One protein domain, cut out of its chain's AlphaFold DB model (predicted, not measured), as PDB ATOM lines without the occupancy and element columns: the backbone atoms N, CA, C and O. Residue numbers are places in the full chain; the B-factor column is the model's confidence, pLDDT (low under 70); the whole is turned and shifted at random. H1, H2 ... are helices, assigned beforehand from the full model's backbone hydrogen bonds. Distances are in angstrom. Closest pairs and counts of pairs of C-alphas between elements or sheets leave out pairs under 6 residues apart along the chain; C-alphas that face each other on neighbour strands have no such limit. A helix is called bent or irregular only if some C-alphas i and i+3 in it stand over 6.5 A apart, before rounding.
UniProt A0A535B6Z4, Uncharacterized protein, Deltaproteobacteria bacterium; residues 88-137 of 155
ATOM      1  N   SER A  88      70.127   6.739-136.515       83.56
ATOM      2  CA  SER A  88      71.013   6.939-137.673       83.56
ATOM      3  C   SER A  88      70.526   6.202-138.928       83.56
ATOM      4  O   SER A  88      70.419   6.813-139.982       83.56
ATOM      5  N   ALA A  89      70.089   4.944-138.797       82.38
ATOM      6  CA  ALA A  89      69.553   4.174-139.924       82.38
ATOM      7  C   ALA A  89      68.253   4.764-140.512       82.38
ATOM      8  O   ALA A  89      67.986   4.627-141.707       82.38
ATOM      9  N   ASP A  90      67.436   5.435-139.692       80.38
ATOM     10  CA  ASP A  90      66.232   6.125-140.169       80.38
ATOM     11  C   ASP A  90      66.594   7.397-140.944       80.38
ATOM     12  O   ASP A  90      65.907   7.746-141.906       80.38
ATOM     13  N   TYR A  91      67.678   8.077-140.550       81.69
ATOM     14  CA  TYR A  91      68.231   9.207-141.296       81.69
ATOM     15  C   TYR A  91      68.796   8.771-142.644       81.69
ATOM     16  O   TYR A  91      68.470   9.407-143.644       81.69
ATOM     17  N   ASP A  92      69.559   7.680-142.692       84.94
ATOM     18  CA  ASP A  92      70.094   7.139-143.947       84.94
ATOM     19  C   ASP A  92      68.949   6.791-144.905       84.94
ATOM     20  O   ASP A  92      68.890   7.276-146.033       84.94
ATOM     21  N   ARG A  93      67.931   6.081-144.404       82.38
ATOM     22  CA  ARG A  93      66.731   5.754-145.182       82.38
ATOM     23  C   ARG A  93      65.954   6.993-145.633       82.38
ATOM     24  O   ARG A  93      65.371   6.991-146.717       82.38
ATOM     25  N   LEU A  94      65.885   8.039-144.808       83.56
ATOM     26  CA  LEU A  94      65.263   9.307-145.189       83.56
ATOM     27  C   LEU A  94      66.049   9.981-146.324       83.56
ATOM     28  O   LEU A  94      65.429  10.482-147.263       83.56
ATOM     29  N   LEU A  95      67.380   9.994-146.242       83.06
ATOM     30  CA  LEU A  95      68.259  10.586-147.250       83.06
ATOM     31  C   LEU A  95      68.196   9.820-148.574       83.06
ATOM     32  O   LEU A  95      68.052  10.450-149.616       83.06
ATOM     33  N   ASP A  96      68.160   8.488-148.537       83.44
ATOM     34  CA  ASP A  96      67.976   7.651-149.731       83.44
ATOM     35  C   ASP A  96      66.643   7.928-150.439       83.44
ATOM     36  O   ASP A  96      66.526   7.870-151.667       83.44
ATOM     37  N   LEU A  97      65.598   8.235-149.663       80.50
ATOM     38  CA  LEU A  97      64.311   8.642-150.215       80.50
ATOM     39  C   LEU A  97      64.375  10.073-150.774       80.50
ATOM     40  O   LEU A  97      63.784  10.329-151.822       80.50
ATOM     41  N   LEU A  98      65.129  10.983-150.153       78.56
ATOM     42  CA  LEU A  98      65.410  12.338-150.646       78.56
ATOM     43  C   LEU A  98      66.348  12.332-151.867       78.56
ATOM     44  O   LEU A  98      67.441  12.881-151.845       78.56
ATOM     45  N   ASN A  99      65.879  11.757-152.973       76.75
ATOM     46  CA  ASN A  99      66.594  11.716-154.246       76.75
ATOM     47  C   ASN A  99      66.820  13.139-154.813       76.75
ATOM     48  O   ASN A  99      66.086  14.072-154.481       76.75
ATOM     49  N   GLU A 100      67.759  13.304-155.746       77.31
ATOM     50  CA  GLU A 100      68.143  14.585-156.377       77.31
ATOM     51  C   GLU A 100      66.948  15.396-156.906       77.31
ATOM     52  O   GLU A 100      66.877  16.625-156.817       77.31
ATOM     53  N   LYS A 101      65.927  14.698-157.414       74.31
ATOM     54  CA  LYS A 101      64.676  15.316-157.863       74.31
ATOM     55  C   LYS A 101      63.906  15.994-156.721       74.31
ATOM     56  O   LYS A 101      63.313  17.048-156.938       74.31
ATOM     57  N   MET A 102      63.912  15.417-155.518       72.06
ATOM     58  CA  MET A 102      63.313  16.030-154.328       72.06
ATOM     59  C   MET A 102      64.156  17.198-153.840       72.06
ATOM     60  O   MET A 102      63.589  18.240-153.541       72.06
ATOM     61  N   ILE A 103      65.484  17.062-153.814       75.44
ATOM     62  CA  ILE A 103      66.397  18.141-153.403       75.44
ATOM     63  C   ILE A 103      66.170  19.387-154.269       75.44
ATOM     64  O   ILE A 103      65.965  20.478-153.735       75.44
ATOM     65  N   ASN A 104      66.073  19.214-155.588       78.75
ATOM     66  CA  ASN A 104      65.727  20.297-156.510       78.75
ATOM     67  C   ASN A 104      64.341  20.899-156.221       78.75
ATOM     68  O   ASN A 104      64.178  22.118-156.214       78.75
ATOM     69  N   LEU A 105      63.339  20.070-155.911       74.38
ATOM     70  CA  LEU A 105      61.990  20.528-155.558       74.38
ATOM     71  C   LEU A 105      61.980  21.316-154.230       74.38
ATOM     72  O   LEU A 105      61.299  22.338-154.120       74.38
ATOM     73  N   LEU A 106      62.772  20.892-153.238       71.62
ATOM     74  CA  LEU A 106      62.981  21.617-151.980       71.62
ATOM     75  C   LEU A 106      63.731  22.940-152.200       71.62
ATOM     76  O   LEU A 106      63.438  23.910-151.506       71.62
ATOM     77  N   GLY A 107      64.667  22.995-153.152       67.88
ATOM     78  CA  GLY A 107      65.432  24.202-153.482       67.88
ATOM     79  C   GLY A 107      64.590  25.312-154.121       67.88
ATOM     80  O   GLY A 107      64.837  26.491-153.885       67.88
ATOM     81  N   VAL A 108      63.546  24.947-154.871       72.50
ATOM     82  CA  VAL A 108      62.656  25.895-155.568       72.50
ATOM     83  C   VAL A 108      61.588  26.502-154.640       72.50
ATOM     84  O   VAL A 108      60.917  27.474-154.997       72.50
ATOM     85  N   HIS A 109      61.385  25.961-153.436       66.62
ATOM     86  CA  HIS A 109      60.301  26.389-152.549       66.62
ATOM     87  C   HIS A 109      60.794  26.955-151.215       66.62
ATOM     88  O   HIS A 109      61.618  26.366-150.522       66.62
ATOM     89  N   ASN A 110      60.221  28.094-150.811       65.00
ATOM     90  CA  ASN A 110      60.569  28.748-149.553       65.00
ATOM     91  C   ASN A 110      60.131  27.902-148.337       65.00
ATOM     92  O   ASN A 110      58.946  27.590-148.167       65.00
ATOM     93  N   ARG A 111      61.102  27.598-147.463       62.34
ATOM     94  CA  ARG A 111      60.961  26.876-146.184       62.34
ATOM     95  C   ARG A 111      59.924  27.489-145.237       62.34
ATOM     96  O   ARG A 111      59.396  26.777-144.384       62.34
ATOM     97  N   ASP A 112      59.587  28.768-145.403       59.56
ATOM     98  CA  ASP A 112      58.531  29.441-144.637       59.56
ATOM     99  C   ASP A 112      57.130  28.859-144.872       59.56
ATOM    100  O   ASP A 112      56.243  29.016-144.036       59.56
ATOM    101  N   HIS A 113      56.932  28.108-145.958       65.75
ATOM    102  CA  HIS A 113      55.717  27.333-146.198       65.75
ATOM    103  C   HIS A 113      55.947  25.831-145.999       65.75
ATOM    104  O   HIS A 113      55.589  25.018-146.856       65.75
ATOM    105  N   ALA A 114      56.487  25.459-144.835       67.69
ATOM    106  CA  ALA A 114      56.766  24.073-144.460       67.69
ATOM    107  C   ALA A 114      55.576  23.124-144.703       67.69
ATOM    108  O   ALA A 114      55.774  22.020-145.196       67.69
ATOM    109  N   ALA A 115      54.333  23.563-144.458       67.75
ATOM    110  CA  ALA A 115      53.131  22.750-144.695       67.75
ATOM    111  C   ALA A 115      52.935  22.402-146.175       67.75
ATOM    112  O   ALA A 115      52.628  21.267-146.528       67.75
ATOM    113  N   ARG A 116      53.139  23.387-147.053       71.31
ATOM    114  CA  ARG A 116      52.956  23.229-148.498       71.31
ATOM    115  C   ARG A 116      54.059  22.357-149.090       71.31
ATOM    116  O   ARG A 116      53.775  21.527-149.949       71.31
ATOM    117  N   ILE A 117      55.290  22.527-148.607       75.69
ATOM    118  CA  ILE A 117      56.432  21.695-148.994       75.69
ATOM    119  C   ILE A 117      56.221  20.259-148.515       75.69
ATOM    120  O   ILE A 117      56.316  19.344-149.324       75.69
ATOM    121  N   LEU A 118      55.848  20.054-147.249       73.44
ATOM    122  CA  LEU A 118      55.628  18.718-146.699       73.44
ATOM    123  C   LEU A 118      54.514  17.971-147.442       73.44
ATOM    124  O   LEU A 118      54.708  16.821-147.824       73.44
ATOM    125  N   CYS A 119      53.385  18.631-147.732       70.88
ATOM    126  CA  CYS A 119      52.326  18.031-148.546       70.88
ATOM    127  C   CYS A 119      52.823  17.652-149.947       70.88
ATOM    128  O   CYS A 119      52.522  16.562-150.423       70.88
ATOM    129  N   ARG A 120      53.609  18.514-150.607       74.56
ATOM    130  CA  ARG A 120      54.173  18.212-151.933       74.56
ATOM    131  C   ARG A 120      55.160  17.050-151.896       74.56
ATOM    132  O   ARG A 120      55.124  16.228-152.800       74.56
ATOM    133  N   ILE A 121      55.987  16.955-150.858       75.38
ATOM    134  CA  ILE A 121      56.926  15.843-150.669       75.38
ATOM    135  C   ILE A 121      56.164  14.530-150.477       75.38
ATOM    136  O   ILE A 121      56.459  13.552-151.156       75.38
ATOM    137  N   ILE A 122      55.148  14.509-149.608       75.38
ATOM    138  CA  ILE A 122      54.334  13.308-149.368       75.38
ATOM    139  C   ILE A 122      53.603  12.875-150.647       75.38
ATOM    140  O   ILE A 122      53.551  11.684-150.945       75.38
ATOM    141  N   LEU A 123      53.079  13.828-151.425       76.44
ATOM    142  CA  LEU A 123      52.417  13.546-152.704       76.44
ATOM    143  C   LEU A 123      53.394  13.051-153.779       76.44
ATOM    144  O   LEU A 123      53.059  12.151-154.541       76.44
ATOM    145  N   ALA A 124      54.596  13.627-153.848       73.19
ATOM    146  CA  ALA A 124      55.623  13.228-154.808       73.19
ATOM    147  C   ALA A 124      56.266  11.879-154.451       73.19
ATOM    148  O   ALA A 124      56.711  11.151-155.339       73.19
ATOM    149  N   GLN A 125      56.317  11.543-153.161       73.06
ATOM    150  CA  GLN A 125      56.959  10.335-152.675       73.06
ATOM    151  C   GLN A 125      56.175   9.706-151.509       73.06
ATOM    152  O   GLN A 125      56.558   9.828-150.343       73.06
ATOM    153  N   PRO A 126      55.111   8.934-151.805       75.06
ATOM    154  CA  PRO A 126      54.266   8.316-150.780       75.06
ATOM    155  C   PRO A 126      55.024   7.300-149.914       75.06
ATOM    156  O   PRO A 126      54.592   6.977-148.811       75.06
ATOM    157  N   ARG A 127      56.199   6.832-150.362       74.50
ATOM    158  CA  ARG A 127      57.097   5.972-149.575       74.50
ATOM    159  C   ARG A 127      57.605   6.648-148.299       74.50
ATOM    160  O   ARG A 127      57.931   5.928-147.357       74.50
ATOM    161  N   LEU A 128      57.600   7.984-148.206       72.50
ATOM    162  CA  LEU A 128      57.889   8.683-146.947       72.50
ATOM    163  C   LEU A 128      56.880   8.343-145.841       72.50
ATOM    164  O   LEU A 128      57.232   8.389-144.665       72.50
ATOM    165  N   LEU A 129      55.652   7.940-146.190       72.12
ATOM    166  CA  LEU A 129      54.661   7.484-145.210       72.12
ATOM    167  C   LEU A 129      55.110   6.209-144.483       72.12
ATOM    168  O   LEU A 129      54.635   5.946-143.384       72.12
ATOM    169  N   SER A 130      56.069   5.448-145.027       74.69
ATOM    170  CA  SER A 130      56.661   4.315-144.302       74.69
ATOM    171  C   SER A 130      57.418   4.753-143.041       74.69
ATOM    172  O   SER A 130      57.413   4.023-142.051       74.69
ATOM    173  N   LEU A 131      57.971   5.975-143.017       70.75
ATOM    174  CA  LEU A 131      58.548   6.573-141.808       70.75
ATOM    175  C   LEU A 131      57.477   7.116-140.849       70.75
ATOM    176  O   LEU A 131      57.763   7.341-139.673       70.75
ATOM    177  N   ALA A 132      56.219   7.260-141.284       68.31
ATOM    178  CA  ALA A 132      55.130   7.671-140.398       68.31
ATOM    179  C   ALA A 132      54.801   6.613-139.326       68.31
ATOM    180  O   ALA A 132      54.283   6.952-138.264       68.31
ATOM    181  N   GLY A 133      55.176   5.347-139.537       65.06
ATOM    182  CA  GLY A 133      55.098   4.311-138.500       65.06
ATOM    183  C   GLY A 133      56.045   4.546-137.311       65.06
ATOM    184  O   GLY A 133      55.793   4.047-136.218       65.06
ATOM    185  N   ILE A 134      57.111   5.335-137.481       64.94
ATOM    186  CA  ILE A 134      58.033   5.716-136.393       64.94
ATOM    187  C   ILE A 134      57.385   6.796-135.509       64.94
ATOM    188  O   ILE A 134      57.559   6.807-134.288       64.94
ATOM    189  N   LEU A 135      56.557   7.660-136.107       60.41
ATOM    190  CA  LEU A 135      55.780   8.677-135.396       60.41
ATOM    191  C   LEU A 135      54.757   8.054-134.430       60.41
ATOM    192  O   LEU A 135      54.619   8.542-133.307       60.41
ATOM    193  N   SER A 136      54.083   6.963-134.820       56.81
ATOM    194  CA  SER A 136      53.050   6.316-133.993       56.81
ATOM    195  C   SER A 136      53.613   5.575-132.775       56.81
ATOM    196  O   SER A 136      52.994   5.605-131.711       56.81
ATOM    197  N   ARG A 137      54.821   4.997-132.871       54.31
ATOM    198  CA  ARG A 137      55.448   4.223-131.777       54.31
ATOM    199  C   ARG A 137      55.686   5.026-130.497       54.31
ATOM    200  O   ARG A 137      55.683   4.454-129.413       54.31
TER     201      ARG A 137
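What this domain is: This is residues 88 to 137 of the 155 residues of an uncharacterized protein of Deltaproteobacteria bacterium (UniProt A0A535B6Z4). What shape does the backbone make? Four helices form a chain that folds back on itself: H1 and H2 lead out, H3 and H4 lead back, with H4 side by side with H1 and H3 near H2. Residues 110 to 116 stick out, and the contacts between helices are few. What is its make-up? The printed part has 50 residues, with helices H1, H2, H3 and H4 in that order and no named strand, and is all helix. It is only just compact, close to loose, with a radius of gyration of the C-alphas of 11.3 A and spans of 31 by 21 by 17 A.

How they stand to each other: What does the first helix touch? H1, residues 88 to 97, touches H4, residues 126 to 137, which meets it with residues 127 to 131 alone. The closest C-alphas, of Leu 97 and Leu 128, are 7.2 A apart; the tilt is shallow, 23 degrees, opposite ways. Where do the others stand? H2, residues 100 to 107, and H3, residues 111 to 124, are close but not clearly touching; their closest C-alphas, of Leu 106 and Ile 117, are 7.2 A apart. H1 and H3 are apart. Which O i to N i+4 pairs are within hydrogen-bond range? Every one in H1 and H2, 8 of 10 in H3, and 1 of 8 in H4, where 6 of 9 O i to N i+3 pairs are.

Where its parts are: Where are the ends? C-alpha 88 of H1 is at (71.013, 6.939, -137.673) and C-alpha 137 of H4 at (55.448, 4.223, -131.777). How long are the helices? H1 spans 14.3 A, H2 10.4 A, H3 17.0 A and H4 19.5 A. H3 is irregular: C-alphas 112 and 115 are 8.6 A apart.

The domain as a whole: How large is it? The two C-alphas farthest apart, of Val 108 and Arg 137, are 33.0 A apart. Is it continuous and confident? The printed part has no cut, and the three links are tight. The model's pLDDT is under 70 at residue 107, residues 109 to 115 and residues 132 to 137.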